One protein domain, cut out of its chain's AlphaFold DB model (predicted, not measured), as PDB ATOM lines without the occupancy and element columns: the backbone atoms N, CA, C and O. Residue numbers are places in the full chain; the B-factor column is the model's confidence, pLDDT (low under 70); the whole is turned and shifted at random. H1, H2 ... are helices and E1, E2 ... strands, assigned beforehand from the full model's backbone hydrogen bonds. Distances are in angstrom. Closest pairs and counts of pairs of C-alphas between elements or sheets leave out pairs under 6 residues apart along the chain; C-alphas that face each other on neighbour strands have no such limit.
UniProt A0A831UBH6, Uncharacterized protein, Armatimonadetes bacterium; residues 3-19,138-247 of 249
ATOM      1  N   ILE A   3    -103.534   4.397 553.148       92.38
ATOM      2  CA  ILE A   3    -102.150   4.731 552.779       92.38
ATOM      3  C   ILE A   3    -101.801   6.040 553.486       92.38
ATOM      4  O   ILE A   3    -102.636   6.938 553.544       92.38
ATOM      5  N   PHE A   4    -100.611   6.159 554.067       93.75
ATOM      6  CA  PHE A   4    -100.262   7.343 554.846       93.75
ATOM      7  C   PHE A   4     -98.770   7.659 554.809       93.75
ATOM      8  O   PHE A   4     -97.935   6.809 554.511       93.75
ATOM      9  N   ASN A   5     -98.459   8.905 555.146       91.06
ATOM     10  CA  ASN A   5     -97.137   9.357 555.562       91.06
ATOM     11  C   ASN A   5     -97.298  10.257 556.804       91.06
ATOM     12  O   ASN A   5     -98.392  10.368 557.357       91.06
ATOM     13  N   ASN A   6     -96.227  10.920 557.241       90.00
ATOM     14  CA  ASN A   6     -96.246  11.757 558.449       90.00
ATOM     15  C   ASN A   6     -97.222  12.947 558.381       90.00
ATOM     16  O   ASN A   6     -97.578  13.514 559.412       90.00
ATOM     17  N   GLU A   7     -97.655  13.344 557.184       91.88
ATOM     18  CA  GLU A   7     -98.434  14.565 556.974       91.88
ATOM     19  C   GLU A   7     -99.799  14.321 556.319       91.88
ATOM     20  O   GLU A   7    -100.643  15.215 556.323       91.88
ATOM     21  N   THR A   8    -100.020  13.147 555.728       94.75
ATOM     22  CA  THR A   8    -101.209  12.827 554.932       94.75
ATOM     23  C   THR A   8    -101.713  11.428 555.256       94.75
ATOM     24  O   THR A   8    -100.953  10.461 555.224       94.75
ATOM     25  N   LEU A   9    -103.017  11.326 555.499       96.06
ATOM     26  CA  LEU A   9    -103.762  10.081 555.634       96.06
ATOM     27  C   LEU A   9    -104.714   9.955 554.444       96.06
ATOM     28  O   LEU A   9    -105.606  10.784 554.280       96.06
ATOM     29  N   VAL A  10    -104.556   8.913 553.635       96.69
ATOM     30  CA  VAL A  10    -105.424   8.617 552.493       96.69
ATOM     31  C   VAL A  10    -106.328   7.438 552.834       96.69
ATOM     32  O   VAL A  10    -105.862   6.325 553.086       96.69
ATOM     33  N   LEU A  11    -107.633   7.689 552.840       97.25
ATOM     34  CA  LEU A  11    -108.671   6.687 553.046       97.25
ATOM     35  C   LEU A  11    -109.156   6.183 551.684       97.25
ATOM     36  O   LEU A  11    -109.660   6.956 550.871       97.25
ATOM     37  N   CYS A  12    -108.996   4.885 551.441       95.81
ATOM     38  CA  CYS A  12    -109.170   4.309 550.112       95.81
ATOM     39  C   CYS A  12    -110.347   3.333 550.042       95.81
ATOM     40  O   CYS A  12    -110.429   2.403 550.861       95.81
ATOM     41  N   GLU A  13    -111.155   3.475 548.993       95.75
ATOM     42  CA  GLU A  13    -112.041   2.424 548.479       95.75
ATOM     43  C   GLU A  13    -111.303   1.650 547.385       95.75
ATOM     44  O   GLU A  13    -110.657   2.246 546.523       95.75
ATOM     45  N   VAL A  14    -111.376   0.318 547.430       94.06
ATOM     46  CA  VAL A  14    -110.612  -0.558 546.532       94.06
ATOM     47  C   VAL A  14    -111.556  -1.370 545.655       94.06
ATOM     48  O   VAL A  14    -112.430  -2.070 546.162       94.06
ATOM     49  N   LYS A  15    -111.330  -1.324 544.342       91.62
ATOM     50  CA  LYS A  15    -112.049  -2.081 543.313       91.62
ATOM     51  C   LYS A  15    -111.034  -2.763 542.407       91.62
ATOM     52  O   LYS A  15    -110.410  -2.119 541.578       91.62
ATOM     53  N   ALA A  16    -110.803  -4.056 542.616       85.88
ATOM     54  CA  ALA A  16    -109.646  -4.754 542.050       85.88
ATOM     55  C   ALA A  16    -110.011  -6.075 541.357       85.88
ATOM     56  O   ALA A  16    -109.272  -7.055 541.460       85.88
ATOM     57  N   SER A  17    -111.150  -6.120 540.658       88.81
ATOM     58  CA  SER A  17    -111.508  -7.272 539.822       88.81
ATOM     59  C   SER A  17    -110.402  -7.525 538.786       88.81
ATOM     60  O   SER A  17    -109.966  -6.582 538.120       88.81
ATOM     61  N   PRO A  18    -109.879  -8.754 538.646       89.06
ATOM     62  CA  PRO A  18    -108.737  -9.011 537.777       89.06
ATOM     63  C   PRO A  18    -109.082  -8.769 536.302       89.06
ATOM     64  O   PRO A  18    -110.174  -9.083 535.849       89.06
ATOM     65  N   LEU A  19    -108.126  -8.230 535.542       89.62
ATOM     66  CA  LEU A  19    -108.240  -8.128 534.085       89.62
ATOM     67  C   LEU A  19    -108.141  -9.497 533.416       89.62
ATOM     68  O   LEU A  19    -108.941  -9.823 532.549       89.62
ATOM     69  N   ASP A 138    -113.696  -0.518 535.932       89.25
ATOM     70  CA  ASP A 138    -114.375  -0.252 534.656       89.25
ATOM     71  C   ASP A 138    -115.841  -0.715 534.629       89.25
ATOM     72  O   ASP A 138    -116.549  -0.537 533.644       89.25
ATOM     73  N   ARG A 139    -116.341  -1.290 535.726       86.88
ATOM     74  CA  ARG A 139    -117.768  -1.535 535.930       86.88
ATOM     75  C   ARG A 139    -118.452  -0.256 536.416       86.88
ATOM     76  O   ARG A 139    -118.162   0.235 537.504       86.88
ATOM     77  N   THR A 140    -119.458   0.221 535.683       87.94
ATOM     78  CA  THR A 140    -120.184   1.469 536.008       87.94
ATOM     79  C   THR A 140    -120.774   1.494 537.427       87.94
ATOM     80  O   THR A 140    -120.715   2.518 538.106       87.94
ATOM     81  N   ASP A 141    -121.314   0.372 537.912       87.69
ATOM     82  CA  ASP A 141    -121.823   0.229 539.286       87.69
ATOM     83  C   ASP A 141    -120.711   0.374 540.343       87.69
ATOM     84  O   ASP A 141    -120.926   0.997 541.382       87.69
ATOM     85  N   ASP A 142    -119.501  -0.124 540.071       90.75
ATOM     86  CA  ASP A 142    -118.357   0.047 540.972       90.75
ATOM     87  C   ASP A 142    -117.835   1.483 540.982       90.75
ATOM     88  O   ASP A 142    -117.477   1.972 542.054       90.75
ATOM     89  N   ILE A 143    -117.871   2.187 539.844       91.81
ATOM     90  CA  ILE A 143    -117.564   3.624 539.781       91.81
ATOM     91  C   ILE A 143    -118.552   4.414 540.640       91.81
ATOM     92  O   ILE A 143    -118.145   5.151 541.538       91.81
ATOM     93  N   LYS A 144    -119.859   4.228 540.409       92.94
ATOM     94  CA  LYS A 144    -120.924   4.936 541.140       92.94
ATOM     95  C   LYS A 144    -120.828   4.688 542.644       92.94
ATOM     96  O   LYS A 144    -120.851   5.632 543.436       92.94
ATOM     97  N   LYS A 145    -120.670   3.422 543.047       93.12
ATOM     98  CA  LYS A 145    -120.479   3.042 544.453       93.12
ATOM     99  C   LYS A 145    -119.193   3.627 545.022       93.12
ATOM    100  O   LYS A 145    -119.217   4.118 546.145       93.12
ATOM    101  N   GLY A 146    -118.103   3.602 544.259       94.62
ATOM    102  CA  GLY A 146    -116.819   4.174 544.650       94.62
ATOM    103  C   GLY A 146    -116.937   5.659 544.967       94.62
ATOM    104  O   GLY A 146    -116.609   6.070 546.077       94.62
ATOM    105  N   ILE A 147    -117.479   6.449 544.037       95.31
ATOM    106  CA  ILE A 147    -117.688   7.892 544.219       95.31
ATOM    107  C   ILE A 147    -118.573   8.163 545.442       95.31
ATOM    108  O   ILE A 147    -118.229   8.994 546.281       95.31
ATOM    109  N   TYR A 148    -119.677   7.428 545.601       96.19
ATOM    110  CA  TYR A 148    -120.542   7.580 546.771       96.19
ATOM    111  C   TYR A 148    -119.810   7.290 548.092       96.19
ATOM    112  O   TYR A 148    -119.985   8.021 549.070       96.19
ATOM    113  N   GLN A 149    -118.954   6.262 548.139       96.75
ATOM    114  CA  GLN A 149    -118.126   6.016 549.322       96.75
ATOM    115  C   GLN A 149    -117.147   7.163 549.577       96.75
ATOM    116  O   GLN A 149    -116.972   7.552 550.730       96.75
ATOM    117  N   MET A 150    -116.555   7.749 548.534       96.38
ATOM    118  CA  MET A 150    -115.668   8.902 548.703       96.38
ATOM    119  C   MET A 150    -116.397  10.105 549.298       96.38
ATOM    120  O   MET A 150    -115.872  10.711 550.229       96.38
ATOM    121  N   LEU A 151    -117.626  10.389 548.852       96.31
ATOM    122  CA  LEU A 151    -118.469  11.437 549.437       96.31
ATOM    123  C   LEU A 151    -118.695  11.204 550.934       96.31
ATOM    124  O   LEU A 151    -118.444  12.094 551.744       96.31
ATOM    125  N   LYS A 152    -119.093   9.987 551.326       96.56
ATOM    126  CA  LYS A 152    -119.315   9.643 552.741       96.56
ATOM    127  C   LYS A 152    -118.054   9.775 553.589       96.56
ATOM    128  O   LYS A 152    -118.125  10.213 554.735       96.56
ATOM    129  N   ILE A 153    -116.911   9.349 553.056       95.19
ATOM    130  CA  ILE A 153    -115.631   9.410 553.765       95.19
ATOM    131  C   ILE A 153    -115.167  10.865 553.890       95.19
ATOM    132  O   ILE A 153    -114.741  11.266 554.974       95.19
ATOM    133  N   ALA A 154    -115.273  11.659 552.822       94.94
ATOM    134  CA  ALA A 154    -114.925  13.076 552.840       94.94
ATOM    135  C   ALA A 154    -115.804  13.847 553.834       94.94
ATOM    136  O   ALA A 154    -115.274  14.569 554.677       94.94
ATOM    137  N   GLU A 155    -117.117  13.612 553.816       95.25
ATOM    138  CA  GLU A 155    -118.051  14.201 554.777       95.25
ATOM    139  C   GLU A 155    -117.686  13.848 556.219       95.25
ATOM    140  O   GLU A 155    -117.640  14.710 557.089       95.25
ATOM    141  N   LYS A 156    -117.394  12.572 556.488       94.62
ATOM    142  CA  LYS A 156    -117.182  12.103 557.858       94.62
ATOM    143  C   LYS A 156    -115.821  12.490 558.440       94.62
ATOM    144  O   LYS A 156    -115.729  12.723 559.641       94.62
ATOM    145  N   TYR A 157    -114.762  12.458 557.633       93.69
ATOM    146  CA  TYR A 157    -113.385  12.521 558.143       93.69
ATOM    147  C   TYR A 157    -112.580  13.709 557.630       93.69
ATOM    148  O   TYR A 157    -111.603  14.097 558.269       93.69
ATOM    149  N   ARG A 158    -112.936  14.267 556.470       92.44
ATOM    150  CA  ARG A 158    -112.232  15.425 555.913       92.44
ATOM    151  C   ARG A 158    -112.908  16.729 556.309       92.44
ATOM    152  O   ARG A 158    -112.201  17.684 556.626       92.44
ATOM    153  N   ARG A 159    -114.242  16.777 556.317       89.88
ATOM    154  CA  ARG A 159    -114.989  17.933 556.824       89.88
ATOM    155  C   ARG A 159    -114.593  18.186 558.283       89.88
ATOM    156  O   ARG A 159    -114.569  17.266 559.095       89.88
ATOM    157  N   GLY A 160    -114.201  19.419 558.598       84.00
ATOM    158  CA  GLY A 160    -113.691  19.797 559.922       84.00
ATOM    159  C   GLY A 160    -112.204  19.496 560.179       84.00
ATOM    160  O   GLY A 160    -111.672  19.942 561.195       84.00
ATOM    161  N   CYS A 161    -111.496  18.811 559.270       89.12
ATOM    162  CA  CYS A 161    -110.040  18.656 559.352       89.12
ATOM    163  C   CYS A 161    -109.346  19.940 558.870       89.12
ATOM    164  O   CYS A 161    -109.034  20.084 557.685       89.12
ATOM    165  N   LYS A 162    -109.075  20.862 559.802       85.75
ATOM    166  CA  LYS A 162    -108.454  22.170 559.518       85.75
ATOM    167  C   LYS A 162    -107.085  22.044 558.854       85.75
ATOM    168  O   LYS A 162    -106.749  22.804 557.954       85.75
ATOM    169  N   GLU A 163    -106.303  21.041 559.242       88.56
ATOM    170  CA  GLU A 163    -104.972  20.792 558.683       88.56
ATOM    171  C   GLU A 163    -105.021  20.147 557.289       88.56
ATOM    172  O   GLU A 163    -103.974  19.939 556.674       88.56
ATOM    173  N   LYS A 164    -106.216  19.784 556.794       88.88
ATOM    174  CA  LYS A 164    -106.444  19.147 555.488       88.88
ATOM    175  C   LYS A 164    -105.543  17.925 555.259       88.88
ATOM    176  O   LYS A 164    -105.107  17.691 554.134       88.88
ATOM    177  N   ARG A 165    -105.257  17.148 556.311       92.81
ATOM    178  CA  ARG A 165    -104.390  15.952 556.244       92.81
ATOM    179  C   ARG A 165    -105.117  14.715 555.731       92.81
ATOM    180  O   ARG A 165    -104.471  13.795 555.238       92.81
ATOM    181  N   VAL A 166    -106.444  14.687 555.844       95.00
ATOM    182  CA  VAL A 166    -107.265  13.571 555.369       95.00
ATOM    183  C   VAL A 166    -107.581  13.744 553.883       95.00
ATOM    184  O   VAL A 166    -108.034  14.803 553.434       95.00
ATOM    185  N   ARG A 167    -107.332  12.681 553.123       96.25
ATOM    186  CA  ARG A 167    -107.573  12.558 551.683       96.25
ATOM    187  C   ARG A 167    -108.387  11.304 551.405       96.25
ATOM    188  O   ARG A 167    -108.355  10.360 552.195       96.25
ATOM    189  N   VAL A 168    -109.101  11.288 550.288       96.94
ATOM    190  CA  VAL A 168    -109.930  10.145 549.880       96.94
ATOM    191  C   VAL A 168    -109.558   9.693 548.474       96.94
ATOM    192  O   VAL A 168    -109.303  10.524 547.603       96.94
ATOM    193  N   ALA A 169    -109.485   8.382 548.254       96.88
ATOM    194  CA  ALA A 169    -108.982   7.839 546.998       96.88
ATOM    195  C   ALA A 169    -109.723   6.595 546.505       96.88
ATOM    196  O   ALA A 169    -110.117   5.723 547.285       96.88
ATOM    197  N   LEU A 170    -109.823   6.489 545.181       96.62
ATOM    198  CA  LEU A 170    -110.256   5.291 544.471       96.62
ATOM    199  C   LEU A 170    -109.031   4.500 544.028       96.62
ATOM    200  O   LEU A 170    -108.160   5.028 543.336       96.62
ATOM    201  N   LEU A 171    -108.959   3.233 544.424       95.62
ATOM    202  CA  LEU A 171    -107.845   2.352 544.100       95.62
ATOM    203  C   LEU A 171    -108.312   1.163 543.276       95.62
ATOM    204  O   LEU A 171    -109.315   0.527 543.597       95.62
ATOM    205  N   SER A 172    -107.553   0.844 542.235       93.75
ATOM    206  CA  SER A 172    -107.866  -0.255 541.328       93.75
ATOM    207  C   SER A 172    -106.614  -0.854 540.718       93.75
ATOM    208  O   SER A 172    -105.581  -0.205 540.615       93.75
ATOM    209  N   ASN A 173    -106.697  -2.105 540.284       90.38
ATOM    210  CA  ASN A 173    -105.637  -2.714 539.487       90.38
ATOM    211  C   ASN A 173    -105.560  -2.110 538.076       90.38
ATOM    212  O   ASN A 173    -104.466  -2.021 537.533       90.38
ATOM    213  N   ILE A 174    -106.679  -1.661 537.499       91.38
ATOM    214  CA  ILE A 174    -106.702  -0.993 536.191       91.38
ATOM    215  C   ILE A 174    -107.483   0.319 536.215       91.38
ATOM    216  O   ILE A 174    -108.466   0.472 536.947       91.38
ATOM    217  N   HIS A 175    -107.058   1.255 535.376       92.25
ATOM    218  CA  HIS A 175    -107.848   2.426 535.025       92.25
ATOM    219  C   HIS A 175    -109.148   2.004 534.309       92.25
ATOM    220  O   HIS A 175    -109.108   1.046 533.535       92.25
ATOM    221  N   PRO A 176    -110.285   2.688 534.535       91.31
ATOM    222  CA  PRO A 176    -111.552   2.379 533.870       91.31
ATOM    223  C   PRO A 176    -111.554   2.878 532.419       91.31
ATOM    224  O   PRO A 176    -112.174   3.881 532.088       91.31
ATOM    225  N   VAL A 177    -110.791   2.215 531.551       89.44
ATOM    226  CA  VAL A 177    -110.498   2.687 530.189       89.44
ATOM    227  C   VAL A 177    -111.760   2.902 529.353       89.44
ATOM    228  O   VAL A 177    -111.802   3.836 528.554       89.44
ATOM    229  N   VAL A 178    -112.785   2.066 529.524       85.75
ATOM    230  CA  VAL A 178    -114.021   2.156 528.742       85.75
ATOM    231  C   VAL A 178    -114.922   3.286 529.242       85.75
ATOM    232  O   VAL A 178    -115.491   4.000 528.418       85.75
ATOM    233  N   HIS A 179    -115.043   3.462 530.559       90.50
ATOM    234  CA  HIS A 179    -116.052   4.344 531.165       90.50
ATOM    235  C   HIS A 179    -115.491   5.612 531.826       90.50
ATOM    236  O   HIS A 179    -116.258   6.408 532.368       90.50
ATOM    237  N   TYR A 180    -114.175   5.834 531.796       93.31
ATOM    238  CA  TYR A 180    -113.532   6.960 532.479       93.31
ATOM    239  C   TYR A 180    -114.060   8.328 532.034       93.31
ATOM    240  O   TYR A 180    -114.424   9.144 532.881       93.31
ATOM    241  N   GLU A 181    -114.114   8.575 530.722       93.50
ATOM    242  CA  GLU A 181    -114.521   9.874 530.169       93.50
ATOM    243  C   GLU A 181    -115.961  10.235 530.565       93.50
ATOM    244  O   GLU A 181    -116.229  11.376 530.929       93.50
ATOM    245  N   GLU A 182    -116.866   9.255 530.560       91.75
ATOM    246  CA  GLU A 182    -118.285   9.458 530.873       91.75
ATOM    247  C   GLU A 182    -118.554   9.534 532.385       91.75
ATOM    248  O   GLU A 182    -119.371  10.343 532.821       91.75
ATOM    249  N   TYR A 183    -117.875   8.717 533.201       91.75
ATOM    250  CA  TYR A 183    -118.251   8.528 534.611       91.75
ATOM    251  C   TYR A 183    -117.277   9.101 535.645       91.75
ATOM    252  O   TYR A 183    -117.679   9.251 536.798       91.75
ATOM    253  N   LEU A 184    -116.014   9.382 535.302       93.44
ATOM    254  CA  LEU A 184    -114.998   9.783 536.290       93.44
ATOM    255  C   LEU A 184    -114.303  11.100 535.995       93.44
ATOM    256  O   LEU A 184    -114.040  11.842 536.942       93.44
ATOM    257  N   LYS A 185    -114.018  11.401 534.726       95.12
ATOM    258  CA  LYS A 185    -113.228  12.579 534.348       95.12
ATOM    259  C   LYS A 185    -113.828  13.882 534.867       95.12
ATOM    260  O   LYS A 185    -113.114  14.690 535.442       95.12
ATOM    261  N   GLY A 186    -115.146  14.046 534.752       93.81
ATOM    262  CA  GLY A 186    -115.846  15.235 535.252       93.81
ATOM    263  C   GLY A 186    -115.807  15.416 536.776       93.81
ATOM    264  O   GLY A 186    -116.244  16.448 537.265       93.81
ATOM    265  N   PHE A 187    -115.306  14.437 537.537       95.06
ATOM    266  CA  PHE A 187    -115.157  14.520 538.992       95.06
ATOM    267  C   PHE A 187    -113.717  14.819 539.451       95.06
ATOM    268  O   PHE A 187    -113.497  15.058 540.642       95.06
ATOM    269  N   GLU A 188    -112.740  14.810 538.536       94.38
ATOM    270  CA  GLU A 188    -111.325  15.068 538.846       94.38
ATOM    271  C   GLU A 188    -111.092  16.500 539.330       94.38
ATOM    272  O   GLU A 188    -110.358  16.729 540.285       94.38
ATOM    273  N   ASP A 189    -111.746  17.484 538.730       90.88
ATOM    274  CA  ASP A 189    -111.662  18.887 539.132       90.88
ATOM    275  C   ASP A 189    -112.902  19.362 539.899       90.88
ATOM    276  O   ASP A 189    -112.837  20.385 540.581       90.88
ATOM    277  N   ALA A 190    -113.982  18.577 539.910       94.69
ATOM    278  CA  ALA A 190    -115.191  18.917 540.643       94.69
ATOM    279  C   ALA A 190    -114.980  18.975 542.161       94.69
ATOM    280  O   ALA A 190    -114.297  18.145 542.780       94.69
ATOM    281  N   LEU A 191    -115.658  19.952 542.754       95.00
ATOM    282  CA  LEU A 191    -115.792  20.160 544.186       95.00
ATOM    283  C   LEU A 191    -117.280  20.209 544.533       95.00
ATOM    284  O   LEU A 191    -118.118  20.543 543.697       95.00
ATOM    285  N   TRP A 192    -117.602  19.887 545.777       95.62
ATOM    286  CA  TRP A 192    -118.945  19.945 546.332       95.62
ATOM    287  C   TRP A 192    -118.894  20.535 547.745       95.62
ATOM    288  O   TRP A 192    -117.845  20.571 548.389       95.62
ATOM    289  N   THR A 193    -120.033  21.027 548.214       95.38
ATOM    290  CA  THR A 193    -120.217  21.579 549.561       95.38
ATOM    291  C   THR A 193    -121.668  21.376 549.987       95.38
ATOM    292  O   THR A 193    -122.500  20.965 549.172       95.38
ATOM    293  N   HIS A 194    -121.994  21.692 551.238       94.00
ATOM    294  CA  HIS A 194    -123.387  21.814 551.658       94.00
ATOM    295  C   HIS A 194    -123.921  23.196 551.302       94.00
ATOM    296  O   HIS A 194    -123.191  24.185 551.332       94.00
ATOM    297  N   GLU A 195    -125.218  23.268 551.020       94.19
ATOM    298  CA  GLU A 195    -125.906  24.535 550.755       94.19
ATOM    299  C   GLU A 195    -125.788  25.506 551.939       94.19
ATOM    300  O   GLU A 195    -125.577  26.695 551.742       94.19
ATOM    301  N   ALA A 196    -125.810  24.993 553.172       93.62
ATOM    302  CA  ALA A 196    -125.648  25.795 554.384       93.62
ATOM    303  C   ALA A 196    -124.273  26.486 554.510       93.62
ATOM    304  O   ALA A 196    -124.138  27.419 555.296       93.62
ATOM    305  N   ASP A 197    -123.261  26.045 553.754       93.00
ATOM    306  CA  ASP A 197    -121.923  26.654 553.756       93.00
ATOM    307  C   ASP A 197    -121.793  27.804 552.742       93.00
ATOM    308  O   ASP A 197    -120.746  28.457 552.666       93.00
ATOM    309  N   VAL A 198    -122.833  28.039 551.939       93.44
ATOM    310  CA  VAL A 198    -122.899  29.143 550.986       93.44
ATOM    311  C   VAL A 198    -123.169  30.442 551.745       93.44
ATOM    312  O   VAL A 198    -124.196  30.585 552.401       93.44
ATOM    313  N   GLN A 199    -122.243  31.399 551.657       88.12
ATOM    314  CA  GLN A 199    -122.277  32.612 552.485       88.12
ATOM    315  C   GLN A 199    -123.026  33.766 551.818       88.12
ATOM    316  O   GLN A 199    -123.846  34.428 552.448       88.12
ATOM    317  N   GLU A 200    -122.737  34.034 550.544       81.69
ATOM    318  CA  GLU A 200    -123.310  35.176 549.832       81.69
ATOM    319  C   GLU A 200    -123.563  34.835 548.364       81.69
ATOM    320  O   GLU A 200    -122.676  34.315 547.683       81.69
ATOM    321  N   GLN A 201    -124.755  35.182 547.870       82.75
ATOM    322  CA  GLN A 201    -125.115  35.111 546.457       82.75
ATOM    323  C   GLN A 201    -125.350  36.528 545.916       82.75
ATOM    324  O   GLN A 201    -126.367  37.159 546.200       82.75
ATOM    325  N   ARG A 202    -124.415  37.036 545.106       83.75
ATOM    326  CA  ARG A 202    -124.554  38.313 544.384       83.75
ATOM    327  C   ARG A 202    -124.755  38.042 542.899       83.75
ATOM    328  O   ARG A 202    -123.803  37.824 542.148       83.75
ATOM    329  N   GLY A 203    -126.014  38.045 542.466       86.81
ATOM    330  CA  GLY A 203    -126.376  37.706 541.090       86.81
ATOM    331  C   GLY A 203    -125.987  36.262 540.755       86.81
ATOM    332  O   GLY A 203    -126.566  35.325 541.296       86.81
ATOM    333  N   ARG A 204    -125.004  36.087 539.860       87.81
ATOM    334  CA  ARG A 204    -124.464  34.768 539.463       87.81
ATOM    335  C   ARG A 204    -123.234  34.329 540.268       87.81
ATOM    336  O   ARG A 204    -122.716  33.247 540.015       87.81
ATOM    337  N   ILE A 205    -122.742  35.161 541.186       90.44
ATOM    338  CA  ILE A 205    -121.566  34.857 542.005       90.44
ATOM    339  C   ILE A 205    -122.035  34.295 543.340       90.44
ATOM    340  O   ILE A 205    -122.866  34.907 544.008       90.44
ATOM    341  N   VAL A 206    -121.468  33.155 543.719       89.50
ATOM    342  CA  VAL A 206    -121.678  32.497 545.008       89.50
ATOM    343  C   VAL A 206    -120.332  32.418 545.724       89.50
ATOM    344  O   VAL A 206    -119.339  32.029 545.110       89.50
ATOM    345  N   SER A 207    -120.286  32.804 546.999       93.31
ATOM    346  CA  SER A 207    -119.082  32.716 547.833       93.31
ATOM    347  C   SER A 207    -119.186  31.582 548.851       93.31
ATOM    348  O   SER A 207    -120.242  31.344 549.443       93.31
ATOM    349  N   ILE A 208    -118.083  30.855 549.017       93.31
ATOM    350  CA  ILE A 208    -117.969  29.671 549.871       93.31
ATOM    351  C   ILE A 208    -116.560  29.674 550.461       93.31
ATOM    352  O   ILE A 208    -115.597  29.972 549.749       93.31
ATOM    353  N   ASP A 209    -116.427  29.331 551.741       90.19
ATOM    354  CA  ASP A 209    -115.111  29.102 552.334       90.19
ATOM    355  C   ASP A 209    -114.442  27.890 551.665       90.19
ATOM    356  O   ASP A 209    -115.026  26.812 551.551       90.19
ATOM    357  N   SER A 210    -113.189  28.054 551.245       88.81
ATOM    358  CA  SER A 210    -112.400  26.978 550.644       88.81
ATOM    359  C   SER A 210    -112.225  25.754 551.555       88.81
ATOM    360  O   SER A 210    -111.946  24.661 551.057       88.81
ATOM    361  N   ASP A 211    -112.374  25.914 552.871       88.50
ATOM    362  CA  ASP A 211    -112.329  24.818 553.844       88.50
ATOM    363  C   ASP A 211    -113.590  23.944 553.805       88.50
ATOM    364  O   ASP A 211    -113.529  22.764 554.161       88.50
ATOM    365  N   ASN A 212    -114.701  24.492 553.307       90.62
ATOM    366  CA  ASN A 212    -115.967  23.781 553.134       90.62
ATOM    367  C   ASN A 212    -116.096  23.124 551.752       90.62
ATOM    368  O   ASN A 212    -116.971  22.286 551.548       90.62
ATOM    369  N   LEU A 213    -115.193  23.440 550.818       92.75
ATOM    370  CA  LEU A 213    -115.122  22.775 549.522       92.75
ATOM    371  C   LEU A 213    -114.416  21.420 549.639       92.75
ATOM    372  O   LEU A 213    -113.222  21.310 549.941       92.75
ATOM    373  N   LEU A 214    -115.163  20.364 549.340       95.19
ATOM    374  CA  LEU A 214    -114.702  18.985 549.377       95.19
ATOM    375  C   LEU A 214    -114.618  18.423 547.953       95.19
ATOM    376  O   LEU A 214    -115.471  18.710 547.121       95.19
ATOM    377  N   PRO A 215    -113.604  17.614 547.627       95.19
ATOM    378  CA  PRO A 215    -113.549  16.936 546.345       95.19
ATOM    379  C   PRO A 215    -114.406  15.673 546.357       95.19
ATOM    380  O   PRO A 215    -114.695  15.101 547.412       95.19
ATOM    381  N   PHE A 216    -114.753  15.192 545.165       96.44
ATOM    382  CA  PHE A 216    -115.312  13.848 545.007       96.44
ATOM    383  C   PHE A 216    -114.259  12.775 545.264       96.44
ATOM    384  O   PHE A 216    -114.562  11.765 545.881       96.44
ATOM    385  N   TYR A 217    -113.019  13.001 544.836       96.56
ATOM    386  CA  TYR A 217    -111.844  12.239 545.249       96.56
ATOM    387  C   TYR A 217    -110.566  13.061 545.061       96.56
ATOM    388  O   TYR A 217    -110.512  14.018 544.283       96.56
ATOM    389  N   ASP A 218    -109.528  12.698 545.808       96.81
ATOM    390  CA  ASP A 218    -108.200  13.309 545.729       96.81
ATOM    391  C   ASP A 218    -107.232  12.516 544.858       96.81
ATOM    392  O   ASP A 218    -106.197  13.033 544.453       96.81
ATOM    393  N   MET A 219    -107.521  11.240 544.619       96.31
ATOM    394  CA  MET A 219    -106.608  10.351 543.921       96.31
ATOM    395  C   MET A 219    -107.369   9.181 543.303       96.31
ATOM    396  O   MET A 219    -108.193   8.548 543.963       96.31
ATOM    397  N   LEU A 220    -107.050   8.881 542.048       96.12
ATOM    398  CA  LEU A 220    -107.368   7.626 541.380       96.12
ATOM    399  C   LEU A 220    -106.037   6.902 541.169       96.12
ATOM    400  O   LEU A 220    -105.274   7.273 540.284       96.12
ATOM    401  N   LEU A 221    -105.729   5.904 541.994       95.31
ATOM    402  CA  LEU A 221    -104.451   5.191 541.935       95.31
ATOM    403  C   LEU A 221    -104.655   3.813 541.303       95.31
ATOM    404  O   LEU A 221    -105.346   2.955 541.860       95.31
ATOM    405  N   THR A 222    -104.048   3.608 540.133       94.31
ATOM    406  CA  THR A 222    -104.110   2.346 539.382       94.31
ATOM    407  C   THR A 222    -102.774   1.977 538.751       94.31
ATOM    408  O   THR A 222    -101.937   2.856 538.553       94.31
ATOM    409  N   LEU A 223    -102.581   0.696 538.398       89.50
ATOM    410  CA  LEU A 223    -101.337   0.211 537.777       89.50
ATOM    411  C   LEU A 223    -101.094   0.767 536.368       89.50
ATOM    412  O   LEU A 223     -99.953   0.780 535.920       89.50
ATOM    413  N   THR A 224    -102.143   1.198 535.662       91.50
ATOM    414  CA  THR A 224    -102.036   1.609 534.253       91.50
ATOM    415  C   THR A 224    -102.036   3.112 534.072       91.50
ATOM    416  O   THR A 224    -101.206   3.651 533.347       91.50
ATOM    417  N   ARG A 225    -102.969   3.802 534.727       92.75
ATOM    418  CA  ARG A 225    -103.068   5.259 534.697       92.75
ATOM    419  C   ARG A 225    -103.617   5.757 536.018       92.75
ATOM    420  O   ARG A 225    -104.737   5.416 536.408       92.75
ATOM    421  N   SER A 226    -102.821   6.581 536.681       95.00
ATOM    422  CA  SER A 226    -103.209   7.235 537.924       95.00
ATOM    423  C   SER A 226    -103.481   8.718 537.700       95.00
ATOM    424  O   SER A 226    -102.962   9.315 536.760       95.00
ATOM    425  N   TRP A 227    -104.293   9.296 538.576       96.25
ATOM    426  CA  TRP A 227    -104.568  10.723 538.647       96.25
ATOM    427  C   TRP A 227    -104.478  11.186 540.102       96.25
ATOM    428  O   TRP A 227    -104.900  10.470 541.015       96.25
ATOM    429  N   PHE A 228    -103.939  12.384 540.317       96.62
ATOM    430  CA  PHE A 228    -103.708  12.948 541.643       96.62
ATOM    431  C   PHE A 228    -104.160  14.404 541.686       96.62
ATOM    432  O   PHE A 228    -103.815  15.209 540.821       96.62
ATOM    433  N   ARG A 229    -104.861  14.773 542.760       93.88
ATOM    434  CA  ARG A 229    -105.230  16.153 543.063       93.88
ATOM    435  C   ARG A 229    -104.030  16.892 543.655       93.88
ATOM    436  O   ARG A 229    -103.918  17.079 544.868       93.88
ATOM    437  N   GLY A 230    -103.132  17.310 542.769       92.19
ATOM    438  CA  GLY A 230    -101.961  18.125 543.075       92.19
ATOM    439  C   GLY A 230    -100.674  17.333 543.322       92.19
ATOM    440  O   GLY A 230    -100.673  16.199 543.807       92.19
ATOM    441  N   GLU A 231     -99.549  17.992 543.051       93.25
ATOM    442  CA  GLU A 231     -98.207  17.391 543.015       93.25
ATOM    443  C   GLU A 231     -97.741  16.786 544.344       93.25
ATOM    444  O   GLU A 231     -96.871  15.918 544.374       93.25
ATOM    445  N   ARG A 232     -98.256  17.264 545.484       91.75
ATOM    446  CA  ARG A 232     -97.859  16.735 546.799       91.75
ATOM    447  C   ARG A 232     -98.328  15.294 546.983       91.75
ATOM    448  O   ARG A 232     -97.577  14.480 547.510       91.75
ATOM    449  N   LEU A 233     -99.556  14.992 546.561       93.44
ATOM    450  CA  LEU A 233    -100.102  13.637 546.624       93.44
ATOM    451  C   LEU A 233     -99.391  12.713 545.644       93.44
ATOM    452  O   LEU A 233     -99.016  11.607 546.016       93.44
ATOM    453  N   GLU A 234     -99.151  13.200 544.430       95.50
ATOM    454  CA  GLU A 234     -98.416  12.466 543.405       95.50
ATOM    455  C   GLU A 234     -97.000  12.109 543.870       95.50
ATOM    456  O   GLU A 234     -96.628  10.938 543.893       95.50
ATOM    457  N   ARG A 235     -96.230  13.091 544.356       93.69
ATOM    458  CA  ARG A 235     -94.881  12.840 544.881       93.69
ATOM    459  C   ARG A 235     -94.870  11.866 546.051       93.69
ATOM    460  O   ARG A 235     -93.901  11.129 546.196       93.69
ATOM    461  N   ALA A 236     -95.913  11.853 546.877       92.38
ATOM    462  CA  ALA A 236     -95.990  10.970 548.036       92.38
ATOM    463  C   ALA A 236     -96.402   9.532 547.683       92.38
ATOM    464  O   ALA A 236     -95.918   8.599 548.320       92.38
ATOM    465  N   PHE A 237     -97.302   9.346 546.712       93.19
ATOM    466  CA  PHE A 237     -98.007   8.071 546.527       93.19
ATOM    467  C   PHE A 237     -98.061   7.565 545.081       93.19
ATOM    468  O   PHE A 237     -98.730   6.563 544.822       93.19
ATOM    469  N   SER A 238     -97.378   8.212 544.132       93.94
ATOM    470  CA  SER A 238     -97.272   7.687 542.769       93.94
ATOM    471  C   SER A 238     -96.616   6.305 542.746       93.94
ATOM    472  O   SER A 238     -95.802   5.963 543.608       93.94
ATOM    473  N   LEU A 239     -96.928   5.512 541.718       90.94
ATOM    474  CA  LEU A 239     -96.258   4.227 541.509       90.94
ATOM    475  C   LEU A 239     -94.746   4.388 541.369       90.94
ATOM    476  O   LEU A 239     -94.015   3.534 541.853       90.94
ATOM    477  N   GLN A 240     -94.282   5.486 540.768       91.62
ATOM    478  CA  GLN A 240     -92.857   5.781 540.650       91.62
ATOM    479  C   GLN A 240     -92.220   5.996 542.026       91.62
ATOM    480  O   GLN A 240     -91.184   5.410 542.327       91.62
ATOM    481  N   THR A 241     -92.870   6.773 542.897       90.50
ATOM    482  CA  THR A 241     -92.427   6.956 544.285       90.50
ATOM    483  C   THR A 241     -92.366   5.623 545.022       90.50
ATOM    484  O   THR A 241     -91.376   5.329 545.689       90.50
ATOM    485  N   LEU A 242     -93.408   4.798 544.891       86.19
ATOM    486  CA  LEU A 242     -93.461   3.484 545.529       86.19
ATOM    487  C   LEU A 242     -92.372   2.550 544.985       86.19
ATOM    488  O   LEU A 242     -91.724   1.853 545.759       86.19
ATOM    489  N   TYR A 243     -92.130   2.568 543.675       87.81
ATOM    490  CA  TYR A 243     -91.077   1.790 543.031       87.81
ATOM    491  C   TYR A 243     -89.684   2.204 543.526       87.81
ATOM    492  O   TYR A 243     -88.901   1.345 543.932       87.81
ATOM    493  N   HIS A 244     -89.404   3.507 543.609       89.69
ATOM    494  CA  HIS A 244     -88.155   4.016 544.179       89.69
ATOM    495  C   HIS A 244     -87.985   3.663 545.659       89.69
ATOM    496  O   HIS A 244     -86.897   3.268 546.074       89.69
ATOM    497  N   ALA A 245     -89.054   3.741 546.460       83.88
ATOM    498  CA  ALA A 245     -89.017   3.351 547.871       83.88
ATOM    499  C   ALA A 245     -88.687   1.860 548.069       83.88
ATOM    500  O   ALA A 245     -88.154   1.477 549.109       83.88
ATOM    501  N   LEU A 246     -88.967   1.025 547.065       82.00
ATOM    502  CA  LEU A 246     -88.606  -0.393 547.027       82.00
ATOM    503  C   LEU A 246     -87.199  -0.651 546.449       82.00
ATOM    504  O   LEU A 246     -86.818  -1.807 546.278       82.00
ATOM    505  N   GLY A 247     -86.419   0.398 546.164       85.50
ATOM    506  CA  GLY A 247     -85.070   0.300 545.599       85.50
ATOM    507  C   GLY A 247     -85.027   0.218 544.072       85.50
ATOM    508  O   GLY A 247     -83.983  -0.111 543.511       85.50
TER     509      GLY A 247
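This is residues 3 to 19 and 138 to 247 of the 249 residues of an uncharacterized protein of Armatimonadetes bacterium (UniProt A0A831UBH6). A small, twisted parallel sheet of three strands, E1, E2 and E5, has the long helix H1 packed along one face, while a strand hairpin, E3 and E4, lies far out at one end of the longest span and H3 and H4 lie towards the other end. The chain runs out to the hairpin through residues 184 to 197 and back through residues 209 to 218; residues 240 to 247 stick out. The printed part has 127 residues, with elements in the order E1 H1 E2 H2 E3 E4 E5 H3 H4, and the class is mixed, helices and strands. It is compact, with a radius of gyration of the C-alphas of 15.7 A and spans of 51 by 35 by 22 A.

E1 is residues 9 to 15, 19.2 A long, beginning at C-alpha 9 at (-103.762, 10.081, 555.634). E2 is residues 166 to 172, 19.7 A, and E5 residues 219 to 222, 9.5 A. H1, residues 140 to 158, is 25.6 A long and begins at C-alpha 140 at (-120.184, 1.469, 536.008). H2 is residues 180 to 183, 5.4 A. E3, residues 198 to 202, spans 11.4 A and E4, residues 205 to 208, 10.1 A. H3 is residues 231 to 237, 10.0 A, and H4 residues 239 to 245, 9.7 A, ending at C-alpha 245 at (-89.017, 3.351, 547.871).

The sheet's order is E1 E2 E5, with E1 and E5 as edge strands. E1 and E2 are parallel at 24 degrees, with N 11 and O 167 within hydrogen-bond range at 2.8 A. E2 and E5 are parallel at 27 degrees, with N 170 and O 219 at 2.9 A. H1 is on one face of this sheet, making two layers, helix over sheet, at a height over the sheet of 8.5 A. It lies over E1 and E2 and runs along the strands, at 10 degrees to E2 on the local plane; its closest C-alphas to E2 are Arg 158 and Val 166, 5.3 A apart. H1, with residues 140 to 144 alone, only just touches H2, with 3 pairs of C-alphas within 8 A, the closest being Ile 143 and Tyr 183 at 7.2 A. H3 only grazes the sheet, with residues 233 to 237. H3 and H4 are close but not clearly touching, the closest C-alphas being Arg 235 and Thr 241 at 6.4 A, with a steep tilt of 62 degrees, the same way. E3 and E4 form an antiparallel hairpin at 162 degrees, with N 199 and O 207 at 3.0 A; both are apart from H1. Residues 191 to 192 pair antiparallel with residues 214 to 215. In H1, H3 and H4 every O i to N i+4 pair is within hydrogen-bond range; H2 is too short for such a pair.

The farthest C-alphas, of Gly 203 and Gly 247, are 55.9 A apart. Residues 20 to 137 are not printed, and C-alphas 19 and 138 are 10.0 A apart across the cut. The link from H2 to E3 is long, with 14 residues. The mean pLDDT of the printed part is 92.2, and no printed residue is under 70.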